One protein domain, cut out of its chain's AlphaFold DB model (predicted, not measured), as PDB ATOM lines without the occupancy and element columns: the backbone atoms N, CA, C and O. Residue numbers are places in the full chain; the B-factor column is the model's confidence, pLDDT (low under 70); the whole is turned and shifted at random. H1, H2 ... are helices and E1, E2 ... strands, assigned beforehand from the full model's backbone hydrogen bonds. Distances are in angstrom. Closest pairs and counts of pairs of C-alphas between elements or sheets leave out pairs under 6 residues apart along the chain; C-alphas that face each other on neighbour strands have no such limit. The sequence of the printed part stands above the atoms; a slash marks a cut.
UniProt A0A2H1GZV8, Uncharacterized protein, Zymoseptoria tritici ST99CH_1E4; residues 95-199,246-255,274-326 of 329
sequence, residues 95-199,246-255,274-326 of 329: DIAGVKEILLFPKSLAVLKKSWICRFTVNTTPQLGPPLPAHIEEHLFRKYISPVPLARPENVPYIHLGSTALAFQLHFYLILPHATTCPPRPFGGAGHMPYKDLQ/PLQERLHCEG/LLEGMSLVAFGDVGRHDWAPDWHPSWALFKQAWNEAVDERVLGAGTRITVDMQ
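AT A GLANCE: This is residues 95 to 199, 246 to 255 and 274 to 326 of the 329 residues of an uncharacterized protein of Zymoseptoria tritici ST99CH_1E4 (UniProt A0A2H1GZV8). One strongly twisted sheet of seven strands runs through the domain, with helix H1 over strand E6 and helix H3 beside the strands at the E1 and E7 end. The short helix H2 lies off the sheet, and long loops join many of the parts. The printed part has 168 residues with three named helices and seven named strands, along the chain E1 E2 H1 E3 E4 H2 E5 E6 H3 E7; the sheet's order is E5 E2 E3 E4 E6 E1 E7, all antiparallel. The class is mixed, helices and strands, with under half of the residues, 70, in named elements. The whole is compact, with a radius of gyration of the C-alphas of 16.2 A and spans of 43 by 36 by 32 A.

HOW THE PARTS SIT: E1, residues 97 to 104, bends by 59 degrees at residue 100. Its antiparallel neighbours are the edge strand E7, residues 320 to 325, with N 98 and O 324 2.9 A apart, and E6, residues 279 to 285, with N 104 and O 282 2.8 A apart. E2, residues 119 to 123, has as neighbours the edge strand E5, residues 248 to 252, with N 122 and O 249 2.8 A apart, and E3, residues 158 to 164, with N 121 and O 163 2.8 A apart. E3 and E4, residues 171 to 175, form a hairpin, with N 161 and O 172 2.8 A apart; E4 also neighbours E6, with N 173 and O 281 2.8 A apart. H1, residues 134 to 144, is on the sheet at a height of 9.3 A, over E6 and along the strands, at 19 degrees to E6 on the local plane, which only just has enough C-alphas, 6. H2, residues 195 to 199, is not on the sheet; its closest C-alpha to E3 is that of Leu 198, 7.5 A from Ile 159. H3, residues 299 to 309, is on the sheet but over none of its strands; the C-alphas of Trp 299 and Gly 98 of E1 are the closest, 5.6 A. E6, H3 and E7 make a split strand-helix-strand unit, two strands running the same way with E1 between them, its crossover right-handed. In H1, H2 and H3 every O i to N i+4 pair is within hydrogen-bond range.

IN THESE COORDINATES: E1 begins at C-alpha 97 (-24.606, 32.770, -15.778) and measures 19.7 A, as does E6. E3 measures 18.0 A, E7 16.2 A, H1 15.2 A and H3 14.9 A. E7 ends at C-alpha 325 (-24.238, 29.693, -12.701).

THE WHOLE: The C-alphas farthest apart, Asp 95 and Lys 196, are 47.9 A apart. Residues 200 to 245 and 256 to 273 are not printed, with gaps of 14.8 A and 24.0 A. The links E1 to E2, H1 to E3, E4 to H2 and E6 to H3 are long. Mean pLDDT of the printed part is 72.9; 62 residues are under 70, among them 182 to 191 and 286 to 301.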
ATOM      1  N   ASP A  95     -19.682  35.882 -18.866       50.41
ATOM      2  CA  ASP A  95     -21.067  35.621 -18.480       50.41
ATOM      3  C   ASP A  95     -21.130  34.245 -17.795       50.41
ATOM      4  O   ASP A  95     -21.440  33.218 -18.391       50.41
ATOM      5  N   ILE A  96     -20.784  34.246 -16.507       51.62
ATOM      6  CA  ILE A  96     -20.762  33.103 -15.572       51.62
ATOM      7  C   ILE A  96     -22.166  32.474 -15.408       51.62
ATOM      8  O   ILE A  96     -22.313  31.413 -14.806       51.62
ATOM      9  N   ALA A  97     -23.206  33.123 -15.938       54.38
ATOM     10  CA  ALA A  97     -24.606  32.770 -15.778       54.38
ATOM     11  C   ALA A  97     -25.276  32.470 -17.135       54.38
ATOM     12  O   ALA A  97     -25.322  33.328 -18.020       54.38
ATOM     13  N   GLY A  98     -25.830  31.264 -17.277       61.69
ATOM     14  CA  GLY A  98     -26.609  30.825 -18.438       61.69
ATOM     15  C   GLY A  98     -28.069  30.595 -18.056       61.69
ATOM     16  O   GLY A  98     -28.360  30.055 -16.990       61.69
ATOM     17  N   VAL A  99     -29.022  31.005 -18.894       65.12
ATOM     18  CA  VAL A  99     -30.444  30.738 -18.603       65.12
ATOM     19  C   VAL A  99     -30.720  29.242 -18.723       65.12
ATOM     20  O   VAL A  99     -30.248  28.603 -19.657       65.12
ATOM     21  N   LYS A 100     -31.493  28.687 -17.786       71.31
ATOM     22  CA  LYS A 100     -31.860  27.265 -17.767       71.31
ATOM     23  C   LYS A 100     -33.327  27.051 -18.122       71.31
ATOM     24  O   LYS A 100     -33.642  26.263 -19.005       71.31
ATOM     25  N   GLU A 101     -34.220  27.771 -17.451       74.69
ATOM     26  CA  GLU A 101     -35.669  27.652 -17.631       74.69
ATOM     27  C   GLU A 101     -36.330  29.029 -17.578       74.69
ATOM     28  O   GLU A 101     -35.914  29.915 -16.833       74.69
ATOM     29  N   ILE A 102     -37.398  29.201 -18.348       76.25
ATOM     30  CA  ILE A 102     -38.197  30.424 -18.404       76.25
ATOM     31  C   ILE A 102     -39.653  30.018 -18.192       76.25
ATOM     32  O   ILE A 102     -40.157  29.183 -18.938       76.25
ATOM     33  N   LEU A 103     -40.336  30.601 -17.205       83.12
ATOM     34  CA  LEU A 103     -41.755  30.357 -16.934       83.12
ATOM     35  C   LEU A 103     -42.518  31.682 -16.865       83.12
ATOM     36  O   LEU A 103     -42.370  32.469 -15.928       83.12
ATOM     37  N   LEU A 104     -43.361  31.914 -17.862       83.81
ATOM     38  CA  LEU A 104     -44.145  33.130 -18.031       83.81
ATOM     39  C   LEU A 104     -45.618  32.848 -17.760       83.81
ATOM     40  O   LEU A 104     -46.145  31.797 -18.130       83.81
ATOM     41  N   PHE A 105     -46.299  33.847 -17.210       85.50
ATOM     42  CA  PHE A 105     -47.749  33.842 -17.024       85.50
ATOM     43  C   PHE A 105     -48.377  34.982 -17.826       85.50
ATOM     44  O   PHE A 105     -48.770  35.994 -17.244       85.50
ATOM     45  N   PRO A 106     -48.371  34.906 -19.165       85.50
ATOM     46  CA  PRO A 106     -48.874  35.982 -20.001       85.50
ATOM     47  C   PRO A 106     -50.404  36.075 -19.962       85.50
ATOM     48  O   PRO A 106     -51.107  35.089 -19.776       85.50
ATOM     49  N   LYS A 107     -50.920  37.281 -20.194       85.69
ATOM     50  CA  LYS A 107     -52.354  37.583 -20.327       85.69
ATOM     51  C   LYS A 107     -52.870  37.420 -21.763       85.69
ATOM     52  O   LYS A 107     -54.062  37.577 -21.992       85.69
ATOM     53  N   SER A 108     -51.971  37.188 -22.723       86.81
ATOM     54  CA  SER A 108     -52.252  37.039 -24.155       86.81
ATOM     55  C   SER A 108     -51.124  36.278 -24.854       86.81
ATOM     56  O   SER A 108     -49.973  36.348 -24.424       86.81
ATOM     57  N   LEU A 109     -51.425  35.603 -25.969       82.56
ATOM     58  CA  LEU A 109     -50.418  34.995 -26.853       82.56
ATOM     59  C   LEU A 109     -49.495  36.029 -27.526       82.56
ATOM     60  O   LEU A 109     -48.419  35.671 -28.003       82.56
ATOM     61  N   ALA A 110     -49.859  37.316 -27.531       81.81
ATOM     62  CA  ALA A 110     -49.058  38.413 -28.081       81.81
ATOM     63  C   ALA A 110     -47.848  38.821 -27.203       81.81
ATOM     64  O   ALA A 110     -47.489  39.994 -27.135       81.81
ATOM     65  N   VAL A 111     -47.204  37.854 -26.538       79.88
ATOM     66  CA  VAL A 111     -46.003  38.052 -25.698       79.88
ATOM     67  C   VAL A 111     -44.828  38.595 -26.503       79.88
ATOM     68  O   VAL A 111     -44.027  39.370 -25.986       79.88
ATOM     69  N   LEU A 112     -44.717  38.193 -27.770       77.94
ATOM     70  CA  LEU A 112     -43.699  38.708 -28.676       77.94
ATOM     71  C   LEU A 112     -44.204  39.961 -29.394       77.94
ATOM     72  O   LEU A 112     -45.263  39.950 -30.028       77.94
ATOM     73  N   LYS A 113     -43.401  41.025 -29.346       75.44
ATOM     74  CA  LYS A 113     -43.628  42.273 -30.079       75.44
ATOM     75  C   LYS A 113     -43.776  41.981 -31.571       75.44
ATOM     76  O   LYS A 113     -42.939  41.301 -32.161       75.44
ATOM     77  N   LYS A 114     -44.788  42.575 -32.213       73.25
ATOM     78  CA  LYS A 114     -45.065  42.411 -33.657       73.25
ATOM     79  C   LYS A 114     -43.897  42.824 -34.567       73.25
ATOM     80  O   LYS A 114     -43.801  42.343 -35.686       73.25
ATOM     81  N   SER A 115     -43.017  43.704 -34.087       69.38
ATOM     82  CA  SER A 115     -41.792  44.131 -34.776       69.38
ATOM     83  C   SER A 115     -40.641  43.120 -34.695       69.38
ATOM     84  O   SER A 115     -39.605  43.329 -35.326       69.38
ATOM     85  N   TRP A 116     -40.775  42.059 -33.894       66.62
ATOM     86  CA  TRP A 116     -39.762  41.019 -33.751       66.62
ATOM     87  C   TRP A 116     -39.918  39.946 -34.832       66.62
ATOM     88  O   TRP A 116     -41.023  39.572 -35.206       66.62
ATOM     89  N   ILE A 117     -38.800  39.406 -35.322       61.53
ATOM     90  CA  ILE A 117     -38.738  38.597 -36.559       61.53
ATOM     91  C   ILE A 117     -39.163  37.126 -36.321       61.53
ATOM     92  O   ILE A 117     -38.856  36.214 -37.090       61.53
ATOM     93  N   CYS A 118     -39.890  36.872 -35.232       63.97
ATOM     94  CA  CYS A 118     -40.302  35.536 -34.831       63.97
ATOM     95  C   CYS A 118     -41.542  35.054 -35.592       63.97
ATOM     96  O   CYS A 118     -42.389  35.825 -36.042       63.97
ATOM     97  N   ARG A 119     -41.647  33.731 -35.711       69.38
ATOM     98  CA  ARG A 119     -42.851  33.035 -36.156       69.38
ATOM     99  C   ARG A 119     -43.328  32.148 -35.018       69.38
ATOM    100  O   ARG A 119     -42.515  31.516 -34.339       69.38
ATOM    101  N   PHE A 120     -44.638  32.120 -34.823       79.88
ATOM    102  CA  PHE A 120     -45.289  31.227 -33.875       79.88
ATOM    103  C   PHE A 120     -45.702  29.968 -34.623       79.88
ATOM    104  O   PHE A 120     -46.382  30.055 -35.638       79.88
ATOM    105  N   THR A 121     -45.287  28.804 -34.159       83.25
ATOM    106  CA  THR A 121     -45.683  27.524 -34.732       83.25
ATOM    107  C   THR A 121     -46.855  26.985 -33.925       83.25
ATOM    108  O   THR A 121     -46.655  26.534 -32.800       83.25
ATOM    109  N   VAL A 122     -48.071  27.053 -34.470       83.94
ATOM    110  CA  VAL A 122     -49.254  26.466 -33.829       83.94
ATOM    111  C   VAL A 122     -49.220  24.946 -33.958       83.94
ATOM    112  O   VAL A 122     -48.779  24.398 -34.972       83.94
ATOM    113  N   ASN A 123     -49.662  24.267 -32.907       79.62
ATOM    114  CA  ASN A 123     -49.764  22.819 -32.845       79.62
ATOM    115  C   ASN A 123     -51.191  22.393 -33.210       79.62
ATOM    116  O   ASN A 123     -52.120  22.604 -32.434       79.62
ATOM    117  N   THR A 124     -51.358  21.781 -34.380       75.75
ATOM    118  CA  THR A 124     -52.671  21.309 -34.872       75.75
ATOM    119  C   THR A 124     -53.032  19.914 -34.345       75.75
ATOM    120  O   THR A 124     -54.187  19.508 -34.388       75.75
ATOM    121  N   THR A 125     -52.072  19.201 -33.739       71.75
ATOM    122  CA  THR A 125     -52.315  17.975 -32.959       71.75
ATOM    123  C   THR A 125     -51.947  18.190 -31.484       71.75
ATOM    124  O   THR A 125     -50.865  17.772 -31.054       71.75
ATOM    125  N   PRO A 126     -52.811  18.841 -30.679       62.41
ATOM    126  CA  PRO A 126     -52.494  19.266 -29.314       62.41
ATOM    127  C   PRO A 126     -51.872  18.193 -28.401       62.41
ATOM    128  O   PRO A 126     -50.937  18.514 -27.666       62.41
ATOM    129  N   GLN A 127     -52.288  16.919 -28.500       68.38
ATOM    130  CA  GLN A 127     -51.724  15.825 -27.684       68.38
ATOM    131  C   GLN A 127     -50.257  15.448 -27.982       68.38
ATOM    132  O   GLN A 127     -49.660  14.685 -27.224       68.38
ATOM    133  N   LEU A 128     -49.685  15.911 -29.101       67.75
ATOM    134  CA  LEU A 128     -48.316  15.583 -29.536       67.75
ATOM    135  C   LEU A 128     -47.304  16.708 -29.234       67.75
ATOM    136  O   LEU A 128     -46.177  16.680 -29.726       67.75
ATOM    137  N   GLY A 129     -47.696  17.715 -28.443       70.44
ATOM    138  CA  GLY A 129     -46.755  18.711 -27.924       70.44
ATOM    139  C   GLY A 129     -45.715  18.099 -26.971       70.44
ATOM    140  O   GLY A 129     -45.888  16.971 -26.509       70.44
ATOM    141  N   PRO A 130     -44.630  18.818 -26.639       77.44
ATOM    142  CA  PRO A 130     -43.744  18.385 -25.567       77.44
ATOM    143  C   PRO A 130     -44.468  18.477 -24.211       77.44
ATOM    144  O   PRO A 130     -45.212  19.432 -23.986       77.44
ATOM    145  N   PRO A 131     -44.273  17.507 -23.301       78.69
ATOM    146  CA  PRO A 131     -44.835  17.570 -21.957       78.69
ATOM    147  C   PRO A 131     -44.106  18.614 -21.102       78.69
ATOM    148  O   PRO A 131     -42.909  18.869 -21.283       78.69
ATOM    149  N   LEU A 132     -44.819  19.179 -20.129       80.88
ATOM    150  CA  LEU A 132     -44.224  20.045 -19.116       80.88
ATOM    151  C   LEU A 132     -43.323  19.237 -18.157       80.88
ATOM    152  O   LEU A 132     -43.609  18.073 -17.867       80.88
ATOM    153  N   PRO A 133     -42.233  19.819 -17.625       80.31
ATOM    154  CA  PRO A 133     -41.466  19.185 -16.555       80.31
ATOM    155  C   PRO A 133     -42.305  19.012 -15.283       80.31
ATOM    156  O   PRO A 133     -43.074  19.902 -14.920       80.31
ATOM    157  N   ALA A 134     -42.108  17.909 -14.556       79.50
ATOM    158  CA  ALA A 134     -42.925  17.562 -13.388       79.50
ATOM    159  C   ALA A 134     -42.948  18.647 -12.289       79.50
ATOM    160  O   ALA A 134     -43.991  18.878 -11.686       79.50
ATOM    161  N   HIS A 135     -41.840  19.369 -12.065       79.69
ATOM    162  CA  HIS A 135     -41.790  20.479 -11.100       79.69
ATOM    163  C   HIS A 135     -42.595  21.707 -11.548       79.69
ATOM    164  O   HIS A 135     -43.077  22.475 -10.713       79.69
ATOM    165  N   ILE A 136     -42.765  21.890 -12.861       83.69
ATOM    166  CA  ILE A 136     -43.640  22.915 -13.434       83.69
ATOM    167  C   ILE A 136     -45.097  22.458 -13.330       83.69
ATOM    168  O   ILE A 136     -45.924  23.244 -12.879       83.69
ATOM    169  N   GLU A 137     -45.413  21.198 -13.657       81.75
ATOM    170  CA  GLU A 137     -46.766  20.644 -13.471       81.75
ATOM    171  C   GLU A 137     -47.222  20.754 -12.002       81.75
ATOM    172  O   GLU A 137     -48.280  21.318 -11.736       81.75
ATOM    173  N   GLU A 138     -46.391  20.356 -11.031       80.06
ATOM    174  CA  GLU A 138     -46.676  20.502  -9.592       80.06
ATOM    175  C   GLU A 138     -46.900  21.973  -9.182       80.06
ATOM    176  O   GLU A 138     -47.799  22.286  -8.394       80.06
ATOM    177  N   HIS A 139     -46.108  22.905  -9.726       82.44
ATOM    178  CA  HIS A 139     -46.282  24.332  -9.452       82.44
ATOM    179  C   HIS A 139     -47.592  24.885 -10.033       82.44
ATOM    180  O   HIS A 139     -48.266  25.676  -9.367       82.44
ATOM    181  N   LEU A 140     -47.959  24.475 -11.248       84.81
ATOM    182  CA  LEU A 140     -49.195  24.891 -11.912       84.81
ATOM    183  C   LEU A 140     -50.429  24.297 -11.230       84.81
ATOM    184  O   LEU A 140     -51.389  25.032 -11.006       84.81
ATOM    185  N   PHE A 141     -50.368  23.031 -10.811       82.56
ATOM    186  CA  PHE A 141     -51.410  22.390 -10.009       82.56
ATOM    187  C   PHE A 141     -51.701  23.198  -8.737       82.56
ATOM    188  O   PHE A 141     -52.840  23.603  -8.496       82.56
ATOM    189  N   ARG A 142     -50.646  23.540  -7.980       81.56
ATOM    190  CA  ARG A 142     -50.751  24.368  -6.764       81.56
ATOM    191  C   ARG A 142     -51.288  25.775  -7.007       81.56
ATOM    192  O   ARG A 142     -51.853  26.373  -6.095       81.56
ATOM    193  N   LYS A 143     -51.060  26.334  -8.199       84.12
ATOM    194  CA  LYS A 143     -51.437  27.709  -8.546       84.12
ATOM    195  C   LYS A 143     -52.874  27.826  -9.061       84.12
ATOM    196  O   LYS A 143     -53.505  28.845  -8.797       84.12
ATOM    197  N   TYR A 144     -53.354  26.830  -9.806       84.06
ATOM    198  CA  TYR A 144     -54.597  26.924 -10.579       84.06
ATOM    199  C   TYR A 144     -55.682  25.912 -10.192       84.06
ATOM    200  O   TYR A 144     -56.829  26.136 -10.556       84.06
ATOM    201  N   ILE A 145     -55.347  24.824  -9.489       81.75
ATOM    202  CA  ILE A 145     -56.283  23.713  -9.231       81.75
ATOM    203  C   ILE A 145     -56.532  23.540  -7.732       81.75
ATOM    204  O   ILE A 145     -57.668  23.654  -7.281       81.75
ATOM    205  N   SER A 146     -55.486  23.296  -6.936       79.75
ATOM    206  CA  SER A 146     -55.634  23.131  -5.484       79.75
ATOM    207  C   SER A 146     -54.376  23.557  -4.724       79.75
ATOM    208  O   SER A 146     -53.289  23.073  -5.037       79.75
ATOM    209  N   PRO A 147     -54.489  24.406  -3.684       69.69
ATOM    210  CA  PRO A 147     -53.342  24.856  -2.895       69.69
ATOM    211  C   PRO A 147     -52.775  23.764  -1.973       69.69
ATOM    212  O   PRO A 147     -51.701  23.947  -1.396       69.69
ATOM    213  N   VAL A 148     -53.481  22.640  -1.797       69.19
ATOM    214  CA  VAL A 148     -53.058  21.550  -0.913       69.19
ATOM    215  C   VAL A 148     -51.931  20.754  -1.586       69.19
ATOM    216  O   VAL A 148     -52.141  20.212  -2.671       69.19
ATOM    217  N   PRO A 149     -50.733  20.635  -0.979       55.50
ATOM    218  CA  PRO A 149     -49.686  19.768  -1.507       55.50
ATOM    219  C   PRO A 149     -50.135  18.303  -1.408       55.50
ATOM    220  O   PRO A 149     -50.258  17.752  -0.316       55.50
ATOM    221  N   LEU A 150     -50.403  17.682  -2.557       54.81
ATOM    222  CA  LEU A 150     -50.922  16.319  -2.623       54.81
ATOM    223  C   LEU A 150     -49.853  15.254  -2.347       54.81
ATOM    224  O   LEU A 150     -48.686  15.398  -2.700       54.81
ATOM    225  N   ALA A 151     -50.300  14.124  -1.794       46.66
ATOM    226  CA  ALA A 151     -49.491  12.918  -1.597       46.66
ATOM    227  C   ALA A 151     -49.309  12.072  -2.880       46.66
ATOM    228  O   ALA A 151     -48.652  11.031  -2.852       46.66
ATOM    229  N   ARG A 152     -49.918  12.484  -3.999       51.62
ATOM    230  CA  ARG A 152     -49.790  11.882  -5.334       51.62
ATOM    231  C   ARG A 152     -49.771  13.000  -6.381       51.62
ATOM    232  O   ARG A 152     -50.432  14.012  -6.157       51.62
ATOM    233  N   PRO A 153     -49.064  12.836  -7.513       54.25
ATOM    234  CA  PRO A 153     -49.173  13.771  -8.622       54.25
ATOM    235  C   PRO A 153     -50.556  13.616  -9.263       54.25
ATOM    236  O   PRO A 153     -50.805  12.660  -9.997       54.25
ATOM    237  N   GLU A 154     -51.469  14.536  -8.957       61.62
ATOM    238  CA  GLU A 154     -52.623  14.757  -9.820       61.62
ATOM    239  C   GLU A 154     -52.184  15.587 -11.021       61.62
ATOM    240  O   GLU A 154     -51.417  16.546 -10.922       61.62
ATOM    241  N   ASN A 155     -52.641  15.142 -12.180       74.25
ATOM    242  CA  ASN A 155     -52.204  15.648 -13.459       74.25
ATOM    243  C   ASN A 155     -52.828  17.021 -13.747       74.25
ATOM    244  O   ASN A 155     -54.030  17.198 -13.568       74.25
ATOM    245  N   VAL A 156     -52.051  17.972 -14.273       79.88
ATOM    246  CA  VAL A 156     -52.601  19.259 -14.732       79.88
ATOM    247  C   VAL A 156     -53.271  19.069 -16.103       79.88
ATOM    248  O   VAL A 156     -52.578  18.720 -17.058       79.88
ATOM    249  N   PRO A 157     -54.583  19.309 -16.272       86.25
ATOM    250  CA  PRO A 157     -55.197  19.373 -17.594       86.25
ATOM    251  C   PRO A 157     -54.655  20.586 -18.367       86.25
ATOM    252  O   PRO A 157     -54.819  21.739 -17.957       86.25
ATOM    253  N   TYR A 158     -53.981  20.324 -19.490       88.00
ATOM    254  CA  TYR A 158     -53.470  21.369 -20.372       88.00
ATOM    255  C   TYR A 158     -53.455  20.976 -21.847       88.00
ATOM    256  O   TYR A 158     -53.423  19.799 -22.205       88.00
ATOM    257  N   ILE A 159     -53.399  21.994 -22.704       88.44
ATOM    258  CA  ILE A 159     -53.295  21.887 -24.160       88.44
ATOM    259  C   ILE A 159     -52.049  22.649 -24.621       88.44
ATOM    260  O   ILE A 159     -51.935  23.848 -24.374       88.44
ATOM    261  N   HIS A 160     -51.112  21.988 -25.310       88.50
ATOM    262  CA  HIS A 160     -49.985  22.677 -25.954       88.50
ATOM    263  C   HIS A 160     -50.463  23.358 -27.245       88.50
ATOM    264  O   HIS A 160     -50.692  22.684 -28.254       88.50
ATOM    265  N   LEU A 161     -50.595  24.687 -27.201       88.81
ATOM    266  CA  LEU A 161     -51.081  25.525 -28.302       88.81
ATOM    267  C   LEU A 161     -50.039  25.701 -29.413       88.81
ATOM    268  O   LEU A 161     -50.393  25.822 -30.582       88.81
ATOM    269  N   GLY A 162     -48.752  25.744 -29.071       86.94
ATOM    270  CA  GLY A 162     -47.696  26.034 -30.037       86.94
ATOM    271  C   GLY A 162     -46.413  26.548 -29.401       86.94
ATOM    272  O   GLY A 162     -46.309  26.655 -28.181       86.94
ATOM    273  N   SER A 163     -45.426  26.882 -30.225       84.75
ATOM    274  CA  SER A 163     -44.122  27.368 -29.768       84.75
ATOM    275  C   SER A 163     -43.579  28.524 -30.606       84.75
ATOM    276  O   SER A 163     -44.078  28.839 -31.683       84.75
ATOM    277  N   THR A 164     -42.541  29.188 -30.106       78.56
ATOM    278  CA  THR A 164     -41.864  30.305 -30.785       78.56
ATOM    279  C   THR A 164     -40.501  29.880 -31.321       78.56
ATOM    280  O   THR A 164     -39.781  29.115 -30.687       78.56
ATOM    281  N   ALA A 165     -40.153  30.354 -32.519       60.16
ATOM    282  CA  ALA A 165     -39.087  29.765 -33.332       60.16
ATOM    283  C   ALA A 165     -37.710  30.469 -33.271       60.16
ATOM    284  O   ALA A 165     -36.907  30.258 -34.176       60.16
ATOM    285  N   LEU A 166     -37.425  31.334 -32.284       53.84
ATOM    286  CA  LEU A 166     -36.162  32.098 -32.223       53.84
ATOM    287  C   LEU A 166     -35.654  32.368 -30.798       53.84
ATOM    288  O   LEU A 166     -36.428  32.777 -29.939       53.84
ATOM    289  N   ALA A 167     -34.328  32.277 -30.631       48.97
ATOM    290  CA  ALA A 167     -33.487  32.755 -29.516       48.97
ATOM    291  C   ALA A 167     -33.757  32.209 -28.101       48.97
ATOM    292  O   ALA A 167     -32.838  32.200 -27.291       48.97
ATOM    293  N   PHE A 168     -34.964  31.759 -27.786       61.78
ATOM    294  CA  PHE A 168     -35.296  30.924 -26.633       61.78
ATOM    295  C   PHE A 168     -36.691  30.353 -26.898       61.78
ATOM    296  O   PHE A 168     -37.672  31.089 -26.986       61.78
ATOM    297  N   GLN A 169     -36.778  29.042 -27.108       74.75
ATOM    298  CA  GLN A 169     -38.012  28.406 -27.562       74.75
ATOM    299  C   GLN A 169     -39.051  28.362 -26.432       74.75
ATOM    300  O   GLN A 169     -39.020  27.481 -25.576       74.75
ATOM    301  N   LEU A 170     -39.991  29.311 -26.438       80.31
ATOM    302  CA  LEU A 170     -41.141  29.297 -25.533       80.31
ATOM    303  C   LEU A 170     -42.255  28.445 -26.137       80.31
ATOM    304  O   LEU A 170     -42.718  28.732 -27.245       80.31
ATOM    305  N   HIS A 171     -42.686  27.439 -25.386       87.06
ATOM    306  CA  HIS A 171     -43.869  26.617 -25.610       87.06
ATOM    307  C   HIS A 171     -45.051  27.182 -24.830       87.06
ATOM    308  O   HIS A 171     -44.919  27.496 -23.650       87.06
ATOM    309  N   PHE A 172     -46.202  27.303 -25.479       90.06
ATOM    310  CA  PHE A 172     -47.408  27.905 -24.929       90.06
ATOM    311  C   PHE A 172     -48.423  26.818 -24.593       90.06
ATOM    312  O   PHE A 172     -48.788  26.002 -25.443       90.06
ATOM    313  N   TYR A 173     -48.884  26.833 -23.348       91.19
ATOM    314  CA  TYR A 173     -49.801  25.863 -22.772       91.19
ATOM    315  C   TYR A 173     -51.035  26.588 -22.245       91.19
ATOM    316  O   TYR A 173     -50.926  27.547 -21.476       91.19
ATOM    317  N   LEU A 174     -52.205  26.115 -22.654       92.00
ATOM    318  CA  LEU A 174     -53.483  26.494 -22.075       92.00
ATOM    319  C   LEU A 174     -53.779  25.544 -20.917       92.00
ATOM    320  O   LEU A 174     -53.925  24.346 -21.147       92.00
ATOM    321  N   ILE A 175     -53.839  26.059 -19.694       90.62
ATOM    322  CA  ILE A 175     -54.236  25.316 -18.494       90.62
ATOM    323  C   ILE A 175     -55.752  25.439 -18.344       90.62
ATOM    324  O   ILE A 175     -56.271  26.553 -18.432       90.62
ATOM    325  N   LEU A 176     -56.442  24.318 -18.119       90.38
ATOM    326  CA  LEU A 176     -57.908  24.231 -18.095       90.38
ATOM    327  C   LEU A 176     -58.399  23.631 -16.764       90.38
ATOM    328  O   LEU A 176     -58.656  22.431 -16.711       90.38
ATOM    329  N   PRO A 177     -58.501  24.418 -15.671       86.19
ATOM    330  CA  PRO A 177     -58.664  23.891 -14.308       86.19
ATOM    331  C   PRO A 177     -59.869  22.965 -14.088       86.19
ATOM    332  O   PRO A 177     -59.805  22.094 -13.223       86.19
ATOM    333  N   HIS A 178     -60.939  23.140 -14.869       84.19
ATOM    334  CA  HIS A 178     -62.180  22.363 -14.771       84.19
ATOM    335  C   HIS A 178     -62.301  21.232 -15.810       84.19
ATOM    336  O   HIS A 178     -63.269  20.471 -15.776       84.19
ATOM    337  N   ALA A 179     -61.327  21.075 -16.714       84.81
ATOM    338  CA  ALA A 179     -61.332  19.986 -17.687       84.81
ATOM    339  C   ALA A 179     -61.004  18.628 -17.047       84.81
ATOM    340  O   ALA A 179     -60.233  18.533 -16.087       84.81
ATOM    341  N   THR A 180     -61.568  17.548 -17.597       79.88
ATOM    342  CA  THR A 180     -61.398  16.218 -17.001       79.88
ATOM    343  C   THR A 180     -59.974  15.690 -17.188       79.88
ATOM    344  O   THR A 180     -59.347  15.867 -18.237       79.88
ATOM    345  N   THR A 181     -59.448  15.018 -16.163       78.38
ATOM    346  CA  THR A 181     -58.101  14.443 -16.184       78.38
ATOM    347  C   THR A 181     -58.140  12.940 -16.426       78.38
ATOM    348  O   THR A 181     -58.920  12.190 -15.841       78.38
ATOM    349  N   CYS A 182     -57.258  12.474 -17.301       68.44
ATOM    350  CA  CYS A 182     -56.950  11.064 -17.459       68.44
ATOM    351  C   CYS A 182     -55.844  10.645 -16.472       68.44
ATOM    352  O   CYS A 182     -54.931  11.435 -16.206       68.44
ATOM    353  N   PRO A 183     -55.858   9.389 -15.980       63.84
ATOM    354  CA  PRO A 183     -54.697   8.812 -15.305       63.84
ATOM    355  C   PRO A 183     -53.474   8.838 -16.241       63.84
ATOM    356  O   PRO A 183     -53.649   8.867 -17.466       63.84
ATOM    357  N   PRO A 184     -52.240   8.831 -15.698       60.31
ATOM    358  CA  PRO A 184     -51.022   9.008 -16.486       60.31
ATOM    359  C   PRO A 184     -50.958   8.005 -17.642       60.31
ATOM    360  O   PRO A 184     -50.864   6.791 -17.442       60.31
ATOM    361  N   ARG A 185     -51.035   8.529 -18.868       53.47
ATOM    362  CA  ARG A 185     -50.918   7.729 -20.090       53.47
ATOM    363  C   ARG A 185     -49.484   7.193 -20.212       53.47
ATOM    364  O   ARG A 185     -48.548   7.861 -19.769       53.47
ATOM    365  N   PRO A 186     -49.275   6.016 -20.831       44.19
ATOM    366  CA  PRO A 186     -47.928   5.537 -21.118       44.19
ATOM    367  C   PRO A 186     -47.165   6.524 -22.017       44.19
ATOM    368  O   PRO A 186     -47.765   7.231 -22.826       44.19
ATOM    369  N   PHE A 187     -45.840   6.540 -21.841       43.78
ATOM    370  CA  PHE A 187     -44.832   7.371 -22.515       43.78
ATOM    371  C   PHE A 187     -45.256   8.039 -23.840       43.78
ATOM    372  O   PHE A 187     -45.465   7.364 -24.848       43.78
ATOM    373  N   GLY A 188     -45.237   9.378 -23.863       48.75
ATOM    374  CA  GLY A 188     -45.200  10.172 -25.101       48.75
ATOM    375  C   GLY A 188     -46.468  10.946 -25.481       48.75
ATOM    376  O   GLY A 188     -46.491  11.529 -26.560       48.75
ATOM    377  N   GLY A 189     -47.503  10.977 -24.637       49.62
ATOM    378  CA  GLY A 189     -48.649  11.881 -24.812       49.62
ATOM    379  C   GLY A 189     -48.542  13.115 -23.916       49.62
ATOM    380  O   GLY A 189     -48.370  12.965 -22.708       49.62
ATOM    381  N   ALA A 190     -48.675  14.312 -24.489       55.81
ATOM    382  CA  ALA A 190     -48.889  15.544 -23.735       55.81
ATOM    383  C   ALA A 190     -50.387  15.848 -23.598       55.81
ATOM    384  O   ALA A 190     -51.205  15.400 -24.404       55.81
ATOM    385  N   GLY A 191     -50.729  16.638 -22.583       60.00
ATOM    386  CA  GLY A 191     -52.108  16.977 -22.255       60.00
ATOM    387  C   GLY A 191     -52.810  15.829 -21.541       60.00
ATOM    388  O   GLY A 191     -53.287  14.868 -22.146       60.00
ATOM    389  N   HIS A 192     -52.916  15.954 -20.222       72.31
ATOM    390  CA  HIS A 192     -53.515  14.947 -19.346       72.31
ATOM    391  C   HIS A 192     -55.053  14.876 -19.428       72.31
ATOM    392  O   HIS A 192     -55.701  14.437 -18.488       72.31
ATOM    393  N   MET A 193     -55.646  15.291 -20.544       80.06
ATOM    394  CA  MET A 193     -57.089  15.288 -20.809       80.06
ATOM    395  C   MET A 193     -57.495  14.062 -21.648       80.06
ATOM    396  O   MET A 193     -56.649  13.472 -22.338       80.06
ATOM    397  N   PRO A 194     -58.770  13.631 -21.641       80.94
ATOM    398  CA  PRO A 194     -59.252  12.627 -22.584       80.94
ATOM    399  C   PRO A 194     -59.261  13.179 -24.013       80.94
ATOM    400  O   PRO A 194     -59.315  14.383 -24.250       80.94
ATOM    401  N   TYR A 195     -59.242  12.279 -25.000       81.19
ATOM    402  CA  TYR A 195     -59.291  12.694 -26.406       81.19
ATOM    403  C   TYR A 195     -60.597  13.407 -26.783       81.19
ATOM    404  O   TYR A 195     -60.561  14.235 -27.682       81.19
ATOM    405  N   LYS A 196     -61.714  13.114 -26.098       84.94
ATOM    406  CA  LYS A 196     -63.003  13.777 -26.331       84.94
ATOM    407  C   LYS A 196     -62.901  15.278 -26.039       84.94
ATOM    408  O   LYS A 196     -63.147  16.079 -26.928       84.94
ATOM    409  N   ASP A 197     -62.469  15.641 -24.834       86.56
ATOM    410  CA  ASP A 197     -62.356  17.035 -24.392       86.56
ATOM    411  C   ASP A 197     -61.293  17.796 -25.205       86.56
ATOM    412  O   ASP A 197     -61.511  18.939 -25.595       86.56
ATOM    413  N   LEU A 198     -60.160  17.150 -25.530       85.56
ATOM    414  CA  LEU A 198     -59.130  17.732 -26.406       85.56
ATOM    415  C   LEU A 198     -59.653  18.024 -27.817       85.56
ATOM    416  O   LEU A 198     -59.346  19.078 -28.371       85.56
ATOM    417  N   GLN A 199     -60.419  17.093 -28.392       87.75
ATOM    418  CA  GLN A 199     -61.059  17.282 -29.687       87.75
ATOM    419  C   GLN A 199     -62.078  18.424 -29.621       87.75
ATOM    420  O   GLN A 199     -62.023  19.320 -30.454       87.75
ATOM    421  N   PRO A 246     -45.903  15.708 -34.187       60.34
ATOM    422  CA  PRO A 246     -46.915  16.754 -34.110       60.34
ATOM    423  C   PRO A 246     -47.065  17.485 -35.445       60.34
ATOM    424  O   PRO A 246     -46.084  17.992 -35.994       60.34
ATOM    425  N   LEU A 247     -48.301  17.617 -35.930       64.50
ATOM    426  CA  LEU A 247     -48.592  18.446 -37.095       64.50
ATOM    427  C   LEU A 247     -48.550  19.926 -36.685       64.50
ATOM    428  O   LEU A 247     -49.225  20.360 -35.743       64.50
ATOM    429  N   GLN A 248     -47.717  20.702 -37.373       68.38
ATOM    430  CA  GLN A 248     -47.307  22.038 -36.948       68.38
ATOM    431  C   GLN A 248     -47.369  23.052 -38.091       68.38
ATOM    432  O   GLN A 248     -46.765  22.854 -39.145       68.38
ATOM    433  N   GLU A 249     -48.018  24.191 -37.846       71.94
ATOM    434  CA  GLU A 249     -48.163  25.267 -38.826       71.94
ATOM    435  C   GLU A 249     -47.507  26.572 -38.367       71.94
ATOM    436  O   GLU A 249     -47.752  27.079 -37.276       71.94
ATOM    437  N   ARG A 250     -46.675  27.167 -39.229       72.31
ATOM    438  CA  ARG A 250     -45.973  28.426 -38.932       72.31
ATOM    439  C   ARG A 250     -46.848  29.640 -39.240       72.31
ATOM    440  O   ARG A 250     -47.157  29.888 -40.404       72.31
ATOM    441  N   LEU A 251     -47.152  30.431 -38.220       75.50
ATOM    442  CA  LEU A 251     -47.921  31.677 -38.215       75.50
ATOM    443  C   LEU A 251     -47.037  32.918 -38.017       75.50
ATOM    444  O   LEU A 251     -45.907  32.840 -37.528       75.50
ATOM    445  N   HIS A 252     -47.574  34.085 -38.378       76.25
ATOM    446  CA  HIS A 252     -46.959  35.385 -38.103       76.25
ATOM    447  C   HIS A 252     -47.499  35.975 -36.794       76.25
ATOM    448  O   HIS A 252     -48.695  35.873 -36.534       76.25
ATOM    449  N   CYS A 253     -46.655  36.624 -35.985       75.62
ATOM    450  CA  CYS A 253     -47.044  37.080 -34.643       75.62
ATOM    451  C   CYS A 253     -48.151  38.157 -34.614       75.62
ATOM    452  O   CYS A 253     -48.780  38.355 -33.577       75.62
ATOM    453  N   GLU A 254     -48.434  38.835 -35.732       78.31
ATOM    454  CA  GLU A 254     -49.460  39.887 -35.822       78.31
ATOM    455  C   GLU A 254     -50.867  39.451 -35.393       78.31
ATOM    456  O   GLU A 254     -51.575  40.257 -34.779       78.31
ATOM    457  N   GLY A 255     -51.255  38.210 -35.712       83.56
ATOM    458  CA  GLY A 255     -52.589  37.665 -35.446       83.56
ATOM    459  C   GLY A 255     -52.748  37.013 -34.071       83.56
ATOM    460  O   GLY A 255     -53.860  36.649 -33.710       83.56
ATOM    461  N   LEU A 274     -65.372  23.799 -19.896       89.00
ATOM    462  CA  LEU A 274     -63.969  23.366 -19.960       89.00
ATOM    463  C   LEU A 274     -62.999  24.557 -20.002       89.00
ATOM    464  O   LEU A 274     -61.851  24.414 -19.580       89.00
ATOM    465  N   LEU A 275     -63.445  25.711 -20.514       89.75
ATOM    466  CA  LEU A 275     -62.669  26.956 -20.586       89.75
ATOM    467  C   LEU A 275     -62.819  27.846 -19.344       89.75
ATOM    468  O   LEU A 275     -62.105  28.847 -19.226       89.75
ATOM    469  N   GLU A 276     -63.708  27.509 -18.410       88.00
ATOM    470  CA  GLU A 276     -63.840  28.247 -17.155       88.00
ATOM    471  C   GLU A 276     -62.483  28.312 -16.424       88.00
ATOM    472  O   GLU A 276     -61.733  27.337 -16.338       88.00
ATOM    473  N   GLY A 277     -62.108  29.509 -15.963       84.56
ATOM    474  CA  GLY A 277     -60.819  29.745 -15.303       84.56
ATOM    475  C   GLY A 277     -59.567  29.517 -16.171       84.56
ATOM    476  O   GLY A 277     -58.460  29.491 -15.617       84.56
ATOM    477  N   MET A 278     -59.697  29.349 -17.497       90.50
ATOM    478  CA  MET A 278     -58.558  29.024 -18.363       90.50
ATOM    479  C   MET A 278     -57.396  30.014 -18.212       90.50
ATOM    480  O   MET A 278     -57.579  31.226 -18.083       90.50
ATOM    481  N   SER A 279     -56.172  29.494 -18.232       90.25
ATOM    482  CA  SER A 279     -54.966  30.280 -17.962       90.25
ATOM    483  C   SER A 279     -53.855  29.973 -18.953       90.25
ATOM    484  O   SER A 279     -53.524  28.814 -19.193       90.25
ATOM    485  N   LEU A 280     -53.238  31.017 -19.508       91.19
ATOM    486  CA  LEU A 280     -52.109  30.878 -20.422       91.19
ATOM    487  C   LEU A 280     -50.783  30.836 -19.656       91.19
ATOM    488  O   LEU A 280     -50.494  31.681 -18.805       91.19
ATOM    489  N   VAL A 281     -49.951  29.860 -20.001       89.62
ATOM    490  CA  VAL A 281     -48.594  29.683 -19.482       89.62
ATOM    491  C   VAL A 281     -47.651  29.560 -20.671       89.62
ATOM    492  O   VAL A 281     -47.966  28.869 -21.637       89.62
ATOM    493  N   ALA A 282     -46.482  30.195 -20.608       88.00
ATOM    494  CA  ALA A 282     -45.410  29.924 -21.563       88.00
ATOM    495  C   ALA A 282     -44.175  29.405 -20.828       88.00
ATOM    496  O   ALA A 282     -43.718  30.028 -19.871       88.00
ATOM    497  N   PHE A 283     -43.636  28.272 -21.266       86.00
ATOM    498  CA  PHE A 283     -42.460  27.638 -20.680       86.00
ATOM    499  C   PHE A 283     -41.385  27.407 -21.745       86.00
ATOM    500  O   PHE A 283     -41.684  26.904 -22.825       86.00
ATOM    501  N   GLY A 284     -40.138  27.756 -21.441       79.06
ATOM    502  CA  GLY A 284     -38.977  27.443 -22.272       79.06
ATOM    503  C   GLY A 284     -37.905  26.735 -21.458       79.06
ATOM    504  O   GLY A 284     -37.413  27.295 -20.479       79.06
ATOM    505  N   ASP A 285     -37.526  25.531 -21.882       73.06
ATOM    506  CA  ASP A 285     -36.319  24.847 -21.416       73.06
ATOM    507  C   ASP A 285     -35.169  25.268 -22.337       73.06
ATOM    508  O   ASP A 285     -35.124  24.903 -23.514       73.06
ATOM    509  N   VAL A 286     -34.272  26.099 -21.812       64.94
ATOM    510  CA  VAL A 286     -33.117  26.610 -22.555       64.94
ATOM    511  C   VAL A 286     -32.039  25.533 -22.673       64.94
ATOM    512  O   VAL A 286     -31.335  25.507 -23.676       64.94
ATOM    513  N   GLY A 287     -31.941  24.602 -21.720       57.78
ATOM    514  CA  GLY A 287     -30.977  23.497 -21.762       57.78
ATOM    515  C   GLY A 287     -31.303  22.416 -22.799       57.78
ATOM    516  O   GLY A 287     -30.400  21.709 -23.239       57.78
ATOM    517  N   ARG A 288     -32.572  22.291 -23.213       58.88
ATOM    518  CA  ARG A 288     -33.024  21.355 -24.265       58.88
ATOM    519  C   ARG A 288     -33.090  21.943 -25.673       58.88
ATOM    520  O   ARG A 288     -33.494  21.234 -26.592       58.88
ATOM    521  N   HIS A 289     -32.768  23.219 -25.863       57.69
ATOM    522  CA  HIS A 289     -32.725  23.782 -27.208       57.69
ATOM    523  C   HIS A 289     -31.470  23.280 -27.942       57.69
ATOM    524  O   HIS A 289     -30.403  23.184 -27.336       57.69
ATOM    525  N   ASP A 290     -31.593  22.973 -29.239       53.06
ATOM    526  CA  ASP A 290     -30.493  22.487 -30.089       53.06
ATOM    527  C   ASP A 290     -29.502  23.620 -30.416       53.06
ATOM    528  O   ASP A 290     -29.401  24.108 -31.548       53.06
ATOM    529  N   TRP A 291     -28.775  24.072 -29.399       57.19
ATOM    530  CA  TRP A 291     -27.685  25.021 -29.551       57.19
ATOM    531  C   TRP A 291     -26.512  24.413 -30.329       57.19
ATOM    532  O   TRP A 291     -26.331  23.195 -30.401       57.19
ATOM    533  N   ALA A 292     -25.655  25.273 -30.885       53.00
ATOM    534  CA  ALA A 292     -24.336  24.818 -31.312       53.00
ATOM    535  C   ALA A 292     -23.531  24.384 -30.070       53.00
ATOM    536  O   ALA A 292     -23.658  25.048 -29.044       53.00
ATOM    537  N   PRO A 293     -22.671  23.347 -30.142       48.59
ATOM    538  CA  PRO A 293     -21.934  22.848 -28.973       48.59
ATOM    539  C   PRO A 293     -21.154  23.923 -28.198       48.59
ATOM    540  O   PRO A 293     -21.087  23.877 -26.974       48.59
ATOM    541  N   ASP A 294     -20.626  24.922 -28.912       53.31
ATOM    542  CA  ASP A 294     -19.849  26.036 -28.350       53.31
ATOM    543  C   ASP A 294     -20.696  27.287 -28.034       53.31
ATOM    544  O   ASP A 294     -20.154  28.327 -27.657       53.31
ATOM    545  N   TRP A 295     -22.021  27.237 -28.216       51.22
ATOM    546  CA  TRP A 295     -22.907  28.387 -28.034       51.22
ATOM    547  C   TRP A 295     -23.922  28.141 -26.925       51.22
ATOM    548  O   TRP A 295     -24.787  27.287 -27.035       51.22
ATOM    549  N   HIS A 296     -23.850  28.946 -25.870       55.28
ATOM    550  CA  HIS A 296     -24.872  29.011 -24.833       55.28
ATOM    551  C   HIS A 296     -25.305  30.478 -24.693       55.28
ATOM    552  O   HIS A 296     -24.442  31.365 -24.740       55.28
ATOM    553  N   PRO A 297     -26.610  30.784 -24.560       54.97
ATOM    554  CA  PRO A 297     -27.075  32.154 -24.403       54.97
ATOM    555  C   PRO A 297     -26.629  32.704 -23.046       54.97
ATOM    556  O   PRO A 297     -27.187  32.392 -21.993       54.97
ATOM    557  N   SER A 298     -25.608  33.549 -23.113       64.31
ATOM    558  CA  SER A 298     -25.095  34.354 -22.010       64.31
ATOM    559  C   SER A 298     -26.223  35.206 -21.400       64.31
ATOM    560  O   SER A 298     -27.120  35.645 -22.130       64.31
ATOM    561  N   TRP A 299     -26.215  35.468 -20.087       67.75
ATOM    562  CA  TRP A 299     -27.271  36.273 -19.455       67.75
ATOM    563  C   TRP A 299     -27.424  37.663 -20.091       67.75
ATOM    564  O   TRP A 299     -28.552  38.116 -20.298       67.75
ATOM    565  N   ALA A 300     -26.325  38.326 -20.467       64.12
ATOM    566  CA  ALA A 300     -26.378  39.617 -21.150       64.12
ATOM    567  C   ALA A 300     -27.035  39.524 -22.541       64.12
ATOM    568  O   ALA A 300     -27.919  40.327 -22.853       64.12
ATOM    569  N   LEU A 301     -26.662  38.525 -23.353       66.94
ATOM    570  CA  LEU A 301     -27.246  38.295 -24.681       66.94
ATOM    571  C   LEU A 301     -28.723  37.903 -24.592       66.94
ATOM    572  O   LEU A 301     -29.549  38.430 -25.342       66.94
ATOM    573  N   PHE A 302     -29.069  37.028 -23.646       71.25
ATOM    574  CA  PHE A 302     -30.450  36.663 -23.358       71.25
ATOM    575  C   PHE A 302     -31.266  37.894 -22.963       71.25
ATOM    576  O   PHE A 302     -32.310  38.143 -23.557       71.25
ATOM    577  N   LYS A 303     -30.781  38.702 -22.010       71.25
ATOM    578  CA  LYS A 303     -31.481  39.904 -21.535       71.25
ATOM    579  C   LYS A 303     -31.667  40.940 -22.644       71.25
ATOM    580  O   LYS A 303     -32.716  41.578 -22.703       71.25
ATOM    581  N   GLN A 304     -30.693  41.097 -23.542       72.44
ATOM    582  CA  GLN A 304     -30.855  41.952 -24.717       72.44
ATOM    583  C   GLN A 304     -31.970  41.421 -25.632       72.44
ATOM    584  O   GLN A 304     -32.925  42.147 -25.908       72.44
ATOM    585  N   ALA A 305     -31.885  40.156 -26.058       70.62
ATOM    586  CA  ALA A 305     -32.891  39.545 -26.931       70.62
ATOM    587  C   ALA A 305     -34.291  39.544 -26.289       70.62
ATOM    588  O   ALA A 305     -35.279  39.805 -26.967       70.62
ATOM    589  N   TRP A 306     -34.374  39.323 -24.976       76.19
ATOM    590  CA  TRP A 306     -35.590  39.420 -24.171       76.19
ATOM    591  C   TRP A 306     -36.218  40.815 -24.250       76.19
ATOM    592  O   TRP A 306     -37.373  40.947 -24.654       76.19
ATOM    593  N   ASN A 307     -35.445  41.861 -23.944       75.38
ATOM    594  CA  ASN A 307     -35.915  43.248 -23.977       75.38
ATOM    595  C   ASN A 307     -36.343  43.691 -25.390       75.38
ATOM    596  O   ASN A 307     -37.280  44.479 -25.540       75.38
ATOM    597  N   GLU A 308     -35.672  43.197 -26.432       74.12
ATOM    598  CA  GLU A 308     -36.024  43.476 -27.828       74.12
ATOM    599  C   GLU A 308     -37.283  42.709 -28.278       74.12
ATOM    600  O   GLU A 308     -38.119  43.279 -28.983       74.12
ATOM    601  N   ALA A 309     -37.460  41.459 -27.836       74.38
ATOM    602  CA  ALA A 309     -38.510  40.554 -28.306       74.38
ATOM    603  C   ALA A 309     -39.825  40.624 -27.515       74.38
ATOM    604  O   ALA A 309     -40.896  40.546 -28.117       74.38
ATOM    605  N   VAL A 310     -39.770  40.739 -26.187       79.50
ATOM    606  CA  VAL A 310     -40.928  40.540 -25.298       79.50
ATOM    607  C   VAL A 310     -41.637  41.858 -24.996       79.50
ATOM    608  O   VAL A 310     -40.993  42.872 -24.712       79.50
ATOM    609  N   ASP A 311     -42.970  41.861 -25.049       82.88
ATOM    610  CA  ASP A 311     -43.797  42.939 -24.506       82.88
ATOM    611  C   ASP A 311     -44.143  42.642 -23.040       82.88
ATOM    612  O   ASP A 311     -44.992  41.809 -22.722       82.88
ATOM    613  N   GLU A 312     -43.476  43.336 -22.120       78.19
ATOM    614  CA  GLU A 312     -43.677  43.150 -20.681       78.19
ATOM    615  C   GLU A 312     -45.086  43.555 -20.214       78.19
ATOM    616  O   GLU A 312     -45.545  43.091 -19.171       78.19
ATOM    617  N   ARG A 313     -45.820  44.365 -20.993       82.19
ATOM    618  CA  ARG A 313     -47.167  44.848 -20.636       82.19
ATOM    619  C   ARG A 313     -48.206  43.731 -20.609       82.19
ATOM    620  O   ARG A 313     -49.184  43.825 -19.866       82.19
ATOM    621  N   VAL A 314     -47.998  42.681 -21.407       82.44
ATOM    622  CA  VAL A 314     -48.874  41.501 -21.442       82.44
ATOM    623  C   VAL A 314     -48.429  40.403 -20.473       82.44
ATOM    624  O   VAL A 314     -49.097  39.377 -20.384       82.44
ATOM    625  N   LEU A 315     -47.348  40.595 -19.709       80.50
ATOM    626  CA  LEU A 315     -46.938  39.647 -18.674       80.50
ATOM    627  C   LEU A 315     -47.779  39.821 -17.399       80.50
ATOM    628  O   LEU A 315     -48.067  40.925 -16.936       80.50
ATOM    629  N   GLY A 316     -48.198  38.698 -16.823       73.56
ATOM    630  CA  GLY A 316     -48.842  38.627 -15.518       73.56
ATOM    631  C   GLY A 316     -47.841  38.498 -14.369       73.56
ATOM    632  O   GLY A 316     -46.645  38.242 -14.549       73.56
ATOM    633  N   ALA A 317     -48.365  38.655 -13.152       71.31
ATOM    634  CA  ALA A 317     -47.597  38.492 -11.927       71.31
ATOM    635  C   ALA A 317     -47.073  37.052 -11.766       71.31
ATOM    636  O   ALA A 317     -47.736  36.073 -12.120       71.31
ATOM    637  N   GLY A 318     -45.879  36.931 -11.184       61.38
ATOM    638  CA  GLY A 318     -45.236  35.644 -10.912       61.38
ATOM    639  C   GLY A 318     -44.406  35.072 -12.063       61.38
ATOM    640  O   GLY A 318     -44.002  33.920 -11.962       61.38
ATOM    641  N   THR A 319     -44.143  35.842 -13.127       71.06
ATOM    642  CA  THR A 319     -43.151  35.488 -14.160       71.06
ATOM    643  C   THR A 319     -41.791  35.176 -13.517       71.06
ATOM    644  O   THR A 319     -41.326  35.923 -12.655       71.06
ATOM    645  N   ARG A 320     -41.167  34.059 -13.910       67.50
ATOM    646  CA  ARG A 320     -39.922  33.518 -13.342       67.50
ATOM    647  C   ARG A 320     -38.925  33.201 -14.450       67.50
ATOM    648  O   ARG A 320     -39.285  32.615 -15.467       67.50
ATOM    649  N   ILE A 321     -37.664  33.544 -14.219       63.81
ATOM    650  CA  ILE A 321     -36.544  33.177 -15.086       63.81
ATOM    651  C   ILE A 321     -35.504  32.499 -14.194       63.81
ATOM    652  O   ILE A 321     -35.003  33.110 -13.250       63.81
ATOM    653  N   THR A 322     -35.229  31.229 -14.468       63.12
ATOM    654  CA  THR A 322     -34.264  30.405 -13.743       63.12
ATOM    655  C   THR A 322     -32.941  30.434 -14.493       63.12
ATOM    656  O   THR A 322     -32.869  30.072 -15.669       63.12
ATOM    657  N   VAL A 323     -31.887  30.846 -13.798       57.31
ATOM    658  CA  VAL A 323     -30.535  30.991 -14.342       57.31
ATOM    659  C   VAL A 323     -29.616  30.032 -13.592       57.31
ATOM    660  O   VAL A 323     -29.686  29.949 -12.367       57.31
ATOM    661  N   ASP A 324     -28.792  29.293 -14.327       58.09
ATOM    662  CA  ASP A 324     -27.721  28.456 -13.787       58.09
ATOM    663  C   ASP A 324     -26.406  29.251 -13.783       58.09
ATOM    664  O   ASP A 324     -26.204  30.125 -14.630       58.09
ATOM    665  N   MET A 325     -25.512  28.978 -12.832       50.78
ATOM    666  CA  MET A 325     -24.238  29.693 -12.701       50.78
ATOM    667  C   MET A 325     -23.056  28.730 -12.649       50.78
ATOM    668  O   MET A 325     -22.840  28.032 -11.657       50.78
ATOM    669  N   GLN A 326     -22.240  28.760 -13.701       46.62
ATOM    670  CA  GLN A 326     -20.982  28.027 -13.777       46.62
ATOM    671  C   GLN A 326     -19.882  28.807 -13.058       46.62
ATOM    672  O   GLN A 326     -19.138  29.570 -13.669       46.62
TER     673      GLN A 326